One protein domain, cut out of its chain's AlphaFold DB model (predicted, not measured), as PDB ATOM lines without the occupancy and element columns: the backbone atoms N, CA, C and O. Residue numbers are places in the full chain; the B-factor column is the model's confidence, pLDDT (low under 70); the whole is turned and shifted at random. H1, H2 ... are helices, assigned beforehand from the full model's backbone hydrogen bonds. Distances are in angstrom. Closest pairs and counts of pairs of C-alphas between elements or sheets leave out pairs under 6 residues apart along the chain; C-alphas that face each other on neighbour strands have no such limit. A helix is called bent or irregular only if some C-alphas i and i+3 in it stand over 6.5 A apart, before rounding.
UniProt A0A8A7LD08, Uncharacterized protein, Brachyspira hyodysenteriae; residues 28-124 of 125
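What this domain is: This is residues 28 to 124 of the 125 residues of an uncharacterized protein of Brachyspira hyodysenteriae (UniProt A0A8A7LD08). A long helical hairpin: H1, bent within its length into arms H1a and H1b, lies beside the long helix H2, which runs back the opposite way. An unnamed stretch, residues 28 to 47, runs lengthwise beside the hairpin to the start of H1. The printed part has 97 residues, with two named helices in the order H1, H2 and no named strand; the class is all helix. The whole is a loose rod, with a radius of gyration of the C-alphas of 17.5 A and spans of 59 by 22 by 17 A.

Where its parts are: The longest helix by residues, H1, covers residues 48 to 83 and is assigned as one helix by its hydrogen bonds, but it is bent: C-alphas 60 and 63 are 7.2 A apart. Arm H1a, residues 48 to 60, begins with C-alpha 48 at (13.308, 60.866, 105.797) and is 18.8 A long from first to last C-alpha. Arm H1b, residues 63 to 83, is 30.3 A long and ends with C-alpha 83 at (1.935, 12.486, 116.520). H2, residues 90 to 123, is 49.3 A long and ends with C-alpha 123 at (24.258, 53.090, 103.144).

How they stand to each other: The lines of H1a and H1b stand at a steep tilt of 42 degrees. H1b and H2 form a helical hairpin and touch, with 29 pairs of C-alphas within 8 A; their closest C-alphas, those of Glu 75 and Ser 96, are 5.1 A apart. They run opposite ways at a shallow tilt of 23 degrees. H1a touches H2 at residues 114 to 122 of H2 alone; their closest C-alphas, those of Gln 50 and Ile 121, are 6.0 A apart. These two run opposite ways at a shallow tilt of 20 degrees. In H1a, H1b and H2 every O i to N i+4 pair is within hydrogen-bond range.

The domain as a whole: The two C-alphas farthest apart are those of Thr 47 and Asn 87, at 59.0 A. The printed part has no cut, and the link from H1 to H2, 6 residues, is short. The mean pLDDT of the printed part is 83.5; residues 28 to 43 are under 70.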
ATOM      1  N   LYS A  28      16.160  20.026 118.150       43.59
ATOM      2  CA  LYS A  28      16.456  21.444 117.928       43.59
ATOM      3  C   LYS A  28      16.076  21.964 116.541       43.59
ATOM      4  O   LYS A  28      15.838  23.160 116.450       43.59
ATOM      5  N   ASP A  29      15.975  21.124 115.512       47.78
ATOM      6  CA  ASP A  29      15.491  21.548 114.186       47.78
ATOM      7  C   ASP A  29      13.964  21.764 114.203       47.78
ATOM      8  O   ASP A  29      13.454  22.703 113.599       47.78
ATOM      9  N   TYR A  30      13.238  20.955 114.986       40.97
ATOM     10  CA  TYR A  30      11.785  21.060 115.196       40.97
ATOM     11  C   TYR A  30      11.388  22.348 115.932       40.97
ATOM     12  O   TYR A  30      10.499  23.101 115.522       40.97
ATOM     13  N   ASN A  31      12.112  22.619 117.020       42.62
ATOM     14  CA  ASN A  31      11.974  23.813 117.850       42.62
ATOM     15  C   ASN A  31      12.949  24.917 117.451       42.62
ATOM     16  O   ASN A  31      13.178  25.832 118.249       42.62
ATOM     17  N   GLY A  32      13.532  24.823 116.248       42.66
ATOM     18  CA  GLY A  32      14.462  25.801 115.720       42.66
ATOM     19  C   GLY A  32      13.828  27.159 115.911       42.66
ATOM     20  O   GLY A  32      12.774  27.439 115.335       42.66
ATOM     21  N   LYS A  33      14.412  27.944 116.818       43.12
ATOM     22  CA  LYS A  33      14.014  29.313 117.117       43.12
ATOM     23  C   LYS A  33      14.283  30.134 115.862       43.12
ATOM     24  O   LYS A  33      15.220  30.921 115.816       43.12
ATOM     25  N   CYS A  34      13.465  29.952 114.837       43.34
ATOM     26  CA  CYS A  34      13.244  30.929 113.794       43.34
ATOM     27  C   CYS A  34      12.484  32.079 114.453       43.34
ATOM     28  O   CYS A  34      11.310  32.312 114.181       43.34
ATOM     29  N   ASN A  35      13.164  32.778 115.366       43.84
ATOM     30  CA  ASN A  35      12.749  34.066 115.894       43.84
ATOM     31  C   ASN A  35      12.932  35.104 114.777       43.84
ATOM     32  O   ASN A  35      13.654  36.079 114.928       43.84
ATOM     33  N   TYR A  36      12.260  34.905 113.646       48.44
ATOM     34  CA  TYR A  36      11.999  35.958 112.668       48.44
ATOM     35  C   TYR A  36      10.746  36.741 113.081       48.44
ATOM     36  O   TYR A  36      10.035  37.287 112.235       48.44
ATOM     37  N   GLU A  37      10.396  36.732 114.374       45.09
ATOM     38  CA  GLU A  37       9.165  37.333 114.889       45.09
ATOM     39  C   GLU A  37       9.114  38.838 114.653       45.09
ATOM     40  O   GLU A  37       8.024  39.374 114.485       45.09
ATOM     41  N   TYR A  38      10.252  39.506 114.498       48.69
ATOM     42  CA  TYR A  38      10.267  40.935 114.249       48.69
ATOM     43  C   TYR A  38      11.299  41.261 113.180       48.69
ATOM     44  O   TYR A  38      12.472  40.926 113.312       48.69
ATOM     45  N   PHE A  39      10.840  41.905 112.107       54.91
ATOM     46  CA  PHE A  39      11.699  42.693 111.234       54.91
ATOM     47  C   PHE A  39      12.410  43.718 112.124       54.91
ATOM     48  O   PHE A  39      11.823  44.742 112.468       54.91
ATOM     49  N   ILE A  40      13.627  43.414 112.572       51.31
ATOM     50  CA  ILE A  40      14.449  44.382 113.289       51.31
ATOM     51  C   ILE A  40      15.017  45.300 112.212       51.31
ATOM     52  O   ILE A  40      15.999  44.958 111.561       51.31
ATOM     53  N   TYR A  41      14.376  46.443 111.994       60.94
ATOM     54  CA  TYR A  41      15.047  47.570 111.370       60.94
ATOM     55  C   TYR A  41      15.184  48.656 112.428       60.94
ATOM     56  O   TYR A  41      14.234  48.986 113.136       60.94
ATOM     57  N   ASP A  42      16.408  49.142 112.587       64.19
ATOM     58  CA  ASP A  42      16.684  50.293 113.427       64.19
ATOM     59  C   ASP A  42      16.356  51.543 112.604       64.19
ATOM     60  O   ASP A  42      16.978  51.792 111.567       64.19
ATOM     61  N   GLU A  43      15.329  52.280 113.026       65.62
ATOM     62  CA  GLU A  43      14.970  53.575 112.436       65.62
ATOM     63  C   GLU A  43      16.026  54.643 112.753       65.62
ATOM     64  O   GLU A  43      16.101  55.668 112.071       65.62
ATOM     65  N   ALA A  44      16.878  54.405 113.758       70.69
ATOM     66  CA  ALA A  44      17.951  55.316 114.090       70.69
ATOM     67  C   ALA A  44      18.974  55.395 112.947       70.69
ATOM     68  O   ALA A  44      19.536  54.401 112.476       70.69
ATOM     69  N   GLY A  45      19.247  56.630 112.529       75.88
ATOM     70  CA  GLY A  45      20.255  56.938 111.519       75.88
ATOM     71  C   GLY A  45      19.762  56.914 110.072       75.88
ATOM     72  O   GLY A  45      20.600  57.056 109.189       75.88
ATOM     73  N   LEU A  46      18.455  56.772 109.821       84.81
ATOM     74  CA  LEU A  46      17.875  56.945 108.484       84.81
ATOM     75  C   LEU A  46      17.437  58.397 108.244       84.81
ATOM     76  O   LEU A  46      16.876  59.047 109.131       84.81
ATOM     77  N   THR A  47      17.647  58.901 107.028       91.38
ATOM     78  CA  THR A  47      17.000  60.135 106.557       91.38
ATOM     79  C   THR A  47      15.506  59.900 106.306       91.38
ATOM     80  O   THR A  47      15.032  58.766 106.240       91.38
ATOM     81  N   GLN A  48      14.734  60.978 106.127       90.12
ATOM     82  CA  GLN A  48      13.308  60.866 105.797       90.12
ATOM     83  C   GLN A  48      13.070  60.143 104.459       90.12
ATOM     84  O   GLN A  48      12.097  59.400 104.327       90.12
ATOM     85  N   GLU A  49      13.955  60.344 103.483       92.00
ATOM     86  CA  GLU A  49      13.888  59.676 102.179       92.00
ATOM     87  C   GLU A  49      14.181  58.179 102.319       92.00
ATOM     88  O   GLU A  49      13.359  57.357 101.913       92.00
ATOM     89  N   GLN A  50      15.267  57.824 103.014       90.62
ATOM     90  CA  GLN A  50      15.614  56.430 103.308       90.62
ATOM     91  C   GLN A  50      14.497  55.719 104.084       90.62
ATOM     92  O   GLN A  50      14.143  54.581 103.778       90.62
ATOM     93  N   LEU A  51      13.876  56.395 105.057       90.25
ATOM     94  CA  LEU A  51      12.739  55.848 105.795       90.25
ATOM     95  C   LEU A  51      11.552  55.548 104.865       90.25
ATOM     96  O   LEU A  51      10.942  54.481 104.964       90.25
ATOM     97  N   ALA A  52      11.228  56.458 103.944       90.31
ATOM     98  CA  ALA A  52      10.145  56.254 102.985       90.31
ATOM     99  C   ALA A  52      10.411  55.062 102.052       90.31
ATOM    100  O   ALA A  52       9.484  54.315 101.725       90.31
ATOM    101  N   GLU A  53      11.662  54.850 101.648       92.94
ATOM    102  CA  GLU A  53      12.066  53.699 100.839       92.94
ATOM    103  C   GLU A  53      12.008  52.385 101.619       92.94
ATOM    104  O   GLU A  53      11.421  51.416 101.134       92.94
ATOM    105  N   VAL A  54      12.494  52.364 102.863       89.50
ATOM    106  CA  VAL A  54      12.382  51.193 103.747       89.50
ATOM    107  C   VAL A  54      10.915  50.818 103.988       89.50
ATOM    108  O   VAL A  54      10.573  49.633 103.983       89.50
ATOM    109  N   MET A  55      10.007  51.790 104.132       87.31
ATOM    110  CA  MET A  55       8.569  51.507 104.259       87.31
ATOM    111  C   MET A  55       7.972  50.858 103.000       87.31
ATOM    112  O   MET A  55       7.139  49.949 103.106       87.31
ATOM    113  N   LYS A  56       8.388  51.295 101.803       91.31
ATOM    114  CA  LYS A  56       7.968  50.665 100.539       91.31
ATOM    115  C   LYS A  56       8.494  49.236 100.449       91.31
ATOM    116  O   LYS A  56       7.708  48.324 100.194       91.31
ATOM    117  N   LEU A  57       9.779  49.042 100.751       90.69
ATOM    118  CA  LEU A  57      10.416  47.728 100.787       90.69
ATOM    119  C   LEU A  57       9.683  46.787 101.752       90.69
ATOM    120  O   LEU A  57       9.348  45.661 101.406       90.69
ATOM    121  N   LYS A  58       9.334  47.257 102.952       85.44
ATOM    122  CA  LYS A  58       8.546  46.474 103.912       85.44
ATOM    123  C   LYS A  58       7.209  46.022 103.329       85.44
ATOM    124  O   LYS A  58       6.845  44.857 103.474       85.44
ATOM    125  N   THR A  59       6.493  46.926 102.666       87.00
ATOM    126  CA  THR A  59       5.185  46.625 102.067       87.00
ATOM    127  C   THR A  59       5.293  45.537 100.995       87.00
ATOM    128  O   THR A  59       4.430  44.666 100.924       87.00
ATOM    129  N   GLU A  60       6.373  45.541 100.210       91.31
ATOM    130  CA  GLU A  60       6.644  44.525  99.183       91.31
ATOM    131  C   GLU A  60       6.889  43.127  99.782       91.31
ATOM    132  O   GLU A  60       6.428  42.124  99.237       91.31
ATOM    133  N   TYR A  61       7.585  43.045 100.919       90.31
ATOM    134  CA  TYR A  61       8.003  41.762 101.498       90.31
ATOM    135  C   TYR A  61       6.991  41.185 102.493       90.31
ATOM    136  O   TYR A  61       6.933  39.967 102.674       90.31
ATOM    137  N   GLN A  62       6.180  42.026 103.141       86.62
ATOM    138  CA  GLN A  62       5.343  41.630 104.275       86.62
ATOM    139  C   GLN A  62       4.413  40.443 103.975       86.62
ATOM    140  O   GLN A  62       4.295  39.549 104.815       86.62
ATOM    141  N   SER A  63       3.781  40.405 102.799       87.62
ATOM    142  CA  SER A  63       2.898  39.296 102.409       87.62
ATOM    143  C   SER A  63       3.662  37.977 102.279       87.62
ATOM    144  O   SER A  63       3.280  36.986 102.888       87.62
ATOM    145  N   ARG A  64       4.809  37.976 101.589       92.06
ATOM    146  CA  ARG A  64       5.654  36.780 101.404       92.06
ATOM    147  C   ARG A  64       6.135  36.206 102.739       92.06
ATOM    148  O   ARG A  64       6.130  34.992 102.929       92.06
ATOM    149  N   PHE A  65       6.512  37.073 103.681       86.56
ATOM    150  CA  PHE A  65       6.868  36.652 105.038       86.56
ATOM    151  C   PHE A  65       5.689  36.032 105.784       86.56
ATOM    152  O   PHE A  65       5.864  35.028 106.473       86.56
ATOM    153  N   HIS A  66       4.507  36.644 105.682       85.50
ATOM    154  CA  HIS A  66       3.298  36.137 106.321       85.50
ATOM    155  C   HIS A  66       2.941  34.744 105.795       85.50
ATOM    156  O   HIS A  66       2.821  33.815 106.593       85.50
ATOM    157  N   ASP A  67       2.900  34.582 104.473       92.69
ATOM    158  CA  ASP A  67       2.564  33.320 103.816       92.69
ATOM    159  C   ASP A  67       3.521  32.188 104.222       92.69
ATOM    160  O   ASP A  67       3.098  31.063 104.496       92.69
ATOM    161  N   LEU A  68       4.830  32.463 104.289       92.62
ATOM    162  CA  LEU A  68       5.819  31.464 104.707       92.62
ATOM    163  C   LEU A  68       5.676  31.095 106.186       92.62
ATOM    164  O   LEU A  68       5.729  29.912 106.529       92.62
ATOM    165  N   LYS A  69       5.441  32.075 107.064       87.94
ATOM    166  CA  LYS A  69       5.193  31.820 108.493       87.94
ATOM    167  C   LYS A  69       3.934  30.984 108.706       87.94
ATOM    168  O   LYS A  69       3.961  30.053 109.509       87.94
ATOM    169  N   GLU A  70       2.864  31.272 107.969       89.25
ATOM    170  CA  GLU A  70       1.626  30.494 108.019       89.25
ATOM    171  C   GLU A  70       1.867  29.049 107.567       89.25
ATOM    172  O   GLU A  70       1.515  28.112 108.284       89.25
ATOM    173  N   LYS A  71       2.554  28.842 106.439       93.75
ATOM    174  CA  LYS A  71       2.916  27.498 105.960       93.75
ATOM    175  C   LYS A  71       3.737  26.713 106.986       93.75
ATOM    176  O   LYS A  71       3.430  25.555 107.258       93.75
ATOM    177  N   ILE A  72       4.748  27.336 107.595       90.38
ATOM    178  CA  ILE A  72       5.564  26.725 108.658       90.38
ATOM    179  C   ILE A  72       4.681  26.313 109.842       90.38
ATOM    180  O   ILE A  72       4.795  25.185 110.327       90.38
ATOM    181  N   TYR A  73       3.797  27.205 110.296       88.12
ATOM    182  CA  TYR A  73       2.874  26.941 111.399       88.12
ATOM    183  C   TYR A  73       1.913  25.784 111.096       88.12
ATOM    184  O   TYR A  73       1.713  24.903 111.936       88.12
ATOM    185  N   LEU A  74       1.357  25.745 109.883       92.56
ATOM    186  CA  LEU A  74       0.457  24.680 109.447       92.56
ATOM    187  C   LEU A  74       1.162  23.322 109.421       92.56
ATOM    188  O   LEU A  74       0.600  22.345 109.909       92.56
ATOM    189  N   GLU A  75       2.391  23.243 108.905       95.62
ATOM    190  CA  GLU A  75       3.134  21.977 108.895       95.62
ATOM    191  C   GLU A  75       3.521  21.516 110.309       95.62
ATOM    192  O   GLU A  75       3.421  20.325 110.599       95.62
ATOM    193  N   LYS A  76       3.864  22.437 111.224       89.94
ATOM    194  CA  LYS A  76       4.048  22.112 112.654       89.94
ATOM    195  C   LYS A  76       2.778  21.538 113.272       89.94
ATOM    196  O   LYS A  76       2.807  20.456 113.850       89.94
ATOM    197  N   THR A  77       1.650  22.202 113.042       90.31
ATOM    198  CA  THR A  77       0.342  21.766 113.544       90.31
ATOM    199  C   THR A  77      -0.052  20.390 112.997       90.31
ATOM    200  O   THR A  77      -0.565  19.556 113.740       90.31
ATOM    201  N   LYS A  78       0.211  20.117 111.711       92.75
ATOM    202  CA  LYS A  78      -0.027  18.797 111.105       92.75
ATOM    203  C   LYS A  78       0.826  17.709 111.754       92.75
ATOM    204  O   LYS A  78       0.293  16.641 112.047       92.75
ATOM    205  N   MET A  79       2.111  17.979 112.003       91.69
ATOM    206  CA  MET A  79       2.989  17.045 112.713       91.69
ATOM    207  C   MET A  79       2.476  16.766 114.127       91.69
ATOM    208  O   MET A  79       2.301  15.601 114.475       91.69
ATOM    209  N   ASP A  80       2.193  17.806 114.918       90.56
ATOM    210  CA  ASP A  80       1.682  17.665 116.289       90.56
ATOM    211  C   ASP A  80       0.386  16.843 116.328       90.56
ATOM    212  O   ASP A  80       0.240  15.916 117.130       90.56
ATOM    213  N   LEU A  81      -0.543  17.135 115.412       93.81
ATOM    214  CA  LEU A  81      -1.806  16.414 115.305       93.81
ATOM    215  C   LEU A  81      -1.591  14.943 114.934       93.81
ATOM    216  O   LEU A  81      -2.209  14.072 115.544       93.81
ATOM    217  N   GLU A  82      -0.717  14.641 113.974       96.12
ATOM    218  CA  GLU A  82      -0.423  13.262 113.574       96.12
ATOM    219  C   GLU A  82       0.269  12.471 114.691       96.12
ATOM    220  O   GLU A  82      -0.118  11.339 114.979       96.12
ATOM    221  N   MET A  83       1.233  13.086 115.380       90.19
ATOM    222  CA  MET A  83       1.935  12.486 116.520       90.19
ATOM    223  C   MET A  83       1.009  12.209 117.712       90.19
ATOM    224  O   MET A  83       1.279  11.299 118.494       90.19
ATOM    225  N   SER A  84      -0.093  12.954 117.850       93.50
ATOM    226  CA  SER A  84      -1.081  12.752 118.919       93.50
ATOM    227  C   SER A  84      -2.006  11.542 118.706       93.50
ATOM    228  O   SER A  84      -2.702  11.117 119.632       93.50
ATOM    229  N   LYS A  85      -2.043  10.971 117.495       95.25
ATOM    230  CA  LYS A  85      -2.930   9.847 117.169       95.25
ATOM    231  C   LYS A  85      -2.415   8.545 117.778       95.25
ATOM    232  O   LYS A  85      -1.226   8.252 117.755       95.25
ATOM    233  N   LYS A  86      -3.346   7.690 118.224       94.38
ATOM    234  CA  LYS A  86      -3.037   6.327 118.703       94.38
ATOM    235  C   LYS A  86      -2.312   5.481 117.645       94.38
ATOM    236  O   LYS A  86      -1.441   4.694 117.995       94.38
ATOM    237  N   ASN A  87      -2.696   5.647 116.379       95.50
ATOM    238  CA  ASN A  87      -2.063   5.021 115.222       95.50
ATOM    239  C   ASN A  87      -1.551   6.143 114.313       95.50
ATOM    240  O   ASN A  87      -2.308   6.635 113.476       95.50
ATOM    241  N   SER A  88      -0.320   6.590 114.537       93.00
ATOM    242  CA  SER A  88       0.301   7.640 113.733       93.00
ATOM    243  C   SER A  88       0.792   7.104 112.387       93.00
ATOM    244  O   SER A  88       1.266   5.969 112.285       93.00
ATOM    245  N   ASP A  89       0.693   7.934 111.351       95.12
ATOM    246  CA  ASP A  89       1.302   7.691 110.048       95.12
ATOM    247  C   ASP A  89       2.677   8.387 109.966       95.12
ATOM    248  O   ASP A  89       2.754   9.620 109.855       95.12
ATOM    249  N   PRO A  90       3.791   7.629 109.984       91.31
ATOM    250  CA  PRO A  90       5.130   8.205 109.912       91.31
ATOM    251  C   PRO A  90       5.400   8.943 108.591       91.31
ATOM    252  O   PRO A  90       6.246   9.840 108.564       91.31
ATOM    253  N   ASN A  91       4.684   8.625 107.505       95.25
ATOM    254  CA  ASN A  91       4.852   9.322 106.231       95.25
ATOM    255  C   ASN A  91       4.290  10.744 106.293       95.25
ATOM    256  O   ASN A  91       4.896  11.660 105.744       95.25
ATOM    257  N   ILE A  92       3.163  10.947 106.983       92.00
ATOM    258  CA  ILE A  92       2.579  12.282 107.172       92.00
ATOM    259  C   ILE A  92       3.535  13.152 107.994       92.00
ATOM    260  O   ILE A  92       3.840  14.272 107.588       92.00
ATOM    261  N   ILE A  93       4.079  12.608 109.087       89.31
ATOM    262  CA  ILE A  93       5.056  13.312 109.931       89.31
ATOM    263  C   ILE A  93       6.301  13.683 109.114       89.31
ATOM    264  O   ILE A  93       6.717  14.840 109.115       89.31
ATOM    265  N   SER A  94       6.875  12.728 108.374       92.44
ATOM    266  CA  SER A  94       8.080  12.971 107.572       92.44
ATOM    267  C   SER A  94       7.848  13.995 106.456       92.44
ATOM    268  O   SER A  94       8.688  14.871 106.245       92.44
ATOM    269  N   ASN A  95       6.701  13.937 105.775       95.50
ATOM    270  CA  ASN A  95       6.354  14.892 104.726       95.50
ATOM    271  C   ASN A  95       6.193  16.311 105.283       95.50
ATOM    272  O   ASN A  95       6.792  17.242 104.743       95.50
ATOM    273  N   SER A  96       5.450  16.479 106.381       92.62
ATOM    274  CA  SER A  96       5.290  17.791 107.017       92.62
ATOM    275  C   SER A  96       6.607  18.331 107.573       92.62
ATOM    276  O   SER A  96       6.875  19.524 107.451       92.62
ATOM    277  N   MET A  97       7.485  17.468 108.088       89.88
ATOM    278  CA  MET A  97       8.826  17.867 108.517       89.88
ATOM    279  C   MET A  97       9.671  18.397 107.350       89.88
ATOM    280  O   MET A  97      10.278  19.462 107.462       89.88
ATOM    281  N   ASN A  98       9.681  17.697 106.212       94.38
ATOM    282  CA  ASN A  98      10.426  18.129 105.025       94.38
ATOM    283  C   ASN A  98       9.916  19.475 104.490       94.38
ATOM    284  O   ASN A  98      10.718  20.356 104.180       94.38
ATOM    285  N   LEU A  99       8.594  19.652 104.430       94.94
ATOM    286  CA  LEU A  99       7.982  20.917 104.025       94.94
ATOM    287  C   LEU A  99       8.312  22.044 105.008       94.94
ATOM    288  O   LEU A  99       8.644  23.148 104.588       94.94
ATOM    289  N   ASN A 100       8.288  21.771 106.314       89.88
ATOM    290  CA  ASN A 100       8.655  22.755 107.324       89.88
ATOM    291  C   ASN A 100      10.104  23.244 107.161       89.88
ATOM    292  O   ASN A 100      10.351  24.451 107.215       89.88
ATOM    293  N   ILE A 101      11.043  22.326 106.904       87.88
ATOM    294  CA  ILE A 101      12.448  22.650 106.621       87.88
ATOM    295  C   ILE A 101      12.554  23.501 105.352       87.88
ATOM    296  O   ILE A 101      13.245  24.519 105.355       87.88
ATOM    297  N   GLN A 102      11.854  23.109 104.284       94.75
ATOM    298  CA  GLN A 102      11.850  23.852 103.027       94.75
ATOM    299  C   GLN A 102      11.360  25.293 103.232       94.75
ATOM    300  O   GLN A 102      12.073  26.232 102.888       94.75
ATOM    301  N   TYR A 103      10.187  25.478 103.840       93.44
ATOM    302  CA  TYR A 103       9.620  26.811 104.056       93.44
ATOM    303  C   TYR A 103      10.457  27.659 105.014       93.44
ATOM    304  O   TYR A 103      10.551  28.868 104.835       93.44
ATOM    305  N   SER A 104      11.100  27.040 106.006       87.44
ATOM    306  CA  SER A 104      12.008  27.751 106.914       87.44
ATOM    307  C   SER A 104      13.250  28.261 106.186       87.44
ATOM    308  O   SER A 104      13.687  29.380 106.439       87.44
ATOM    309  N   LYS A 105      13.785  27.479 105.240       88.69
ATOM    310  CA  LYS A 105      14.882  27.926 104.379       88.69
ATOM    311  C   LYS A 105      14.444  29.068 103.458       88.69
ATOM    312  O   LYS A 105      15.133  30.074 103.386       88.69
ATOM    313  N   GLU A 106      13.279  28.948 102.821       93.25
ATOM    314  CA  GLU A 106      12.719  30.026 101.990       93.25
ATOM    315  C   GLU A 106      12.499  31.318 102.799       93.25
ATOM    316  O   GLU A 106      12.737  32.415 102.298       93.25
ATOM    317  N   LEU A 107      12.079  31.201 104.064       89.19
ATOM    318  CA  LEU A 107      11.905  32.338 104.970       89.19
ATOM    319  C   LEU A 107      13.240  33.003 105.322       89.19
ATOM    320  O   LEU A 107      13.305  34.229 105.393       89.19
ATOM    321  N   GLN A 108      14.286  32.205 105.538       86.12
ATOM    322  CA  GLN A 108      15.635  32.705 105.772       86.12
ATOM    323  C   GLN A 108      16.177  33.436 104.540       86.12
ATOM    324  O   GLN A 108      16.610  34.577 104.665       86.12
ATOM    325  N   ASP A 109      16.078  32.824 103.358       89.81
ATOM    326  CA  ASP A 109      16.535  33.431 102.105       89.81
ATOM    327  C   ASP A 109      15.806  34.770 101.847       89.81
ATOM    328  O   ASP A 109      16.424  35.758 101.451       89.81
ATOM    329  N   LEU A 110      14.500  34.842 102.149       90.19
ATOM    330  CA  LEU A 110      13.709  36.075 102.067       90.19
ATOM    331  C   LEU A 110      14.176  37.155 103.059       90.19
ATOM    332  O   LEU A 110      14.153  38.345 102.737       90.19
ATOM    333  N   ALA A 111      14.574  36.754 104.267       86.75
ATOM    334  CA  ALA A 111      15.115  37.655 105.281       86.75
ATOM    335  C   ALA A 111      16.474  38.222 104.889       86.75
ATOM    336  O   ALA A 111      16.688  39.427 105.032       86.75
ATOM    337  N   ASP A 112      17.343  37.384 104.337       86.62
ATOM    338  CA  ASP A 112      18.648  37.806 103.846       86.62
ATOM    339  C   ASP A 112      18.496  38.759 102.645       86.62
ATOM    340  O   ASP A 112      19.160  39.796 102.588       86.62
ATOM    341  N   GLU A 113      17.556  38.477 101.732       93.06
ATOM    342  CA  GLU A 113      17.212  39.352 100.602       93.06
ATOM    343  C   GLU A 113      16.716  40.732 101.073       93.06
ATOM    344  O   GLU A 113      17.188  41.769 100.598       93.06
ATOM    345  N   PHE A 114      15.784  40.758 102.032       91.06
ATOM    346  CA  PHE A 114      15.281  42.001 102.618       91.06
ATOM    347  C   PHE A 114      16.402  42.799 103.295       91.06
ATOM    348  O   PHE A 114      16.500  44.010 103.103       91.06
ATOM    349  N   LEU A 115      17.256  42.128 104.077       88.75
ATOM    350  CA  LEU A 115      18.344  42.767 104.811       88.75
ATOM    351  C   LEU A 115      19.384  43.383 103.869       88.75
ATOM    352  O   LEU A 115      19.862  44.484 104.137       88.75
ATOM    353  N   ALA A 116      19.710  42.707 102.765       90.94
ATOM    354  CA  ALA A 116      20.592  43.254 101.738       90.94
ATOM    355  C   ALA A 116      20.026  44.567 101.172       90.94
ATOM    356  O   ALA A 116      20.685  45.599 101.260       90.94
ATOM    357  N   LYS A 117      18.763  44.561 100.723       92.81
ATOM    358  CA  LYS A 117      18.101  45.764 100.189       92.81
ATOM    359  C   LYS A 117      17.968  46.885 101.225       92.81
ATOM    360  O   LYS A 117      18.141  48.052 100.893       92.81
ATOM    361  N   TYR A 118      17.677  46.551 102.483       90.00
ATOM    362  CA  TYR A 118      17.654  47.533 103.573       90.00
ATOM    363  C   TYR A 118      19.026  48.190 103.769       90.00
ATOM    364  O   TYR A 118      19.111  49.406 103.928       90.00
ATOM    365  N   ASN A 119      20.101  47.396 103.756       88.94
ATOM    366  CA  ASN A 119      21.457  47.909 103.913       88.94
ATOM    367  C   ASN A 119      21.884  48.778 102.730       88.94
ATOM    368  O   ASN A 119      22.599  49.753 102.956       88.94
ATOM    369  N   ASP A 120      21.439  48.462 101.515       93.00
ATOM    370  CA  ASP A 120      21.671  49.313 100.348       93.00
ATOM    371  C   ASP A 120      21.021  50.687 100.561       93.00
ATOM    372  O   ASP A 120      21.723  51.690 100.523       93.00
ATOM    373  N   ILE A 121      19.736  50.737 100.942       90.75
ATOM    374  CA  ILE A 121      19.027  52.001 101.234       90.75
ATOM    375  C   ILE A 121      19.716  52.788 102.359       90.75
ATOM    376  O   ILE A 121      19.892  54.001 102.267       90.75
ATOM    377  N   LYS A 122      20.110  52.113 103.444       87.12
ATOM    378  CA  LYS A 122      20.733  52.757 104.612       87.12
ATOM    379  C   LYS A 122      22.105  53.357 104.298       87.12
ATOM    380  O   LYS A 122      22.474  54.370 104.895       87.12
ATOM    381  N   ASN A 123      22.882  52.700 103.439       88.75
ATOM    382  CA  ASN A 123      24.258  53.090 103.144       88.75
ATOM    383  C   ASN A 123      24.395  53.921 101.864       88.75
ATOM    384  O   ASN A 123      25.487  54.450 101.637       88.75
ATOM    385  N   ASP A 124      23.331  54.059 101.070       79.25
ATOM    386  CA  ASP A 124      23.299  55.002  99.955       79.25
ATOM    387  C   ASP A 124      23.400  56.431 100.512       79.25
ATOM    388  O   ASP A 124      22.634  56.828 101.398       79.25
TER     389      ASP A 124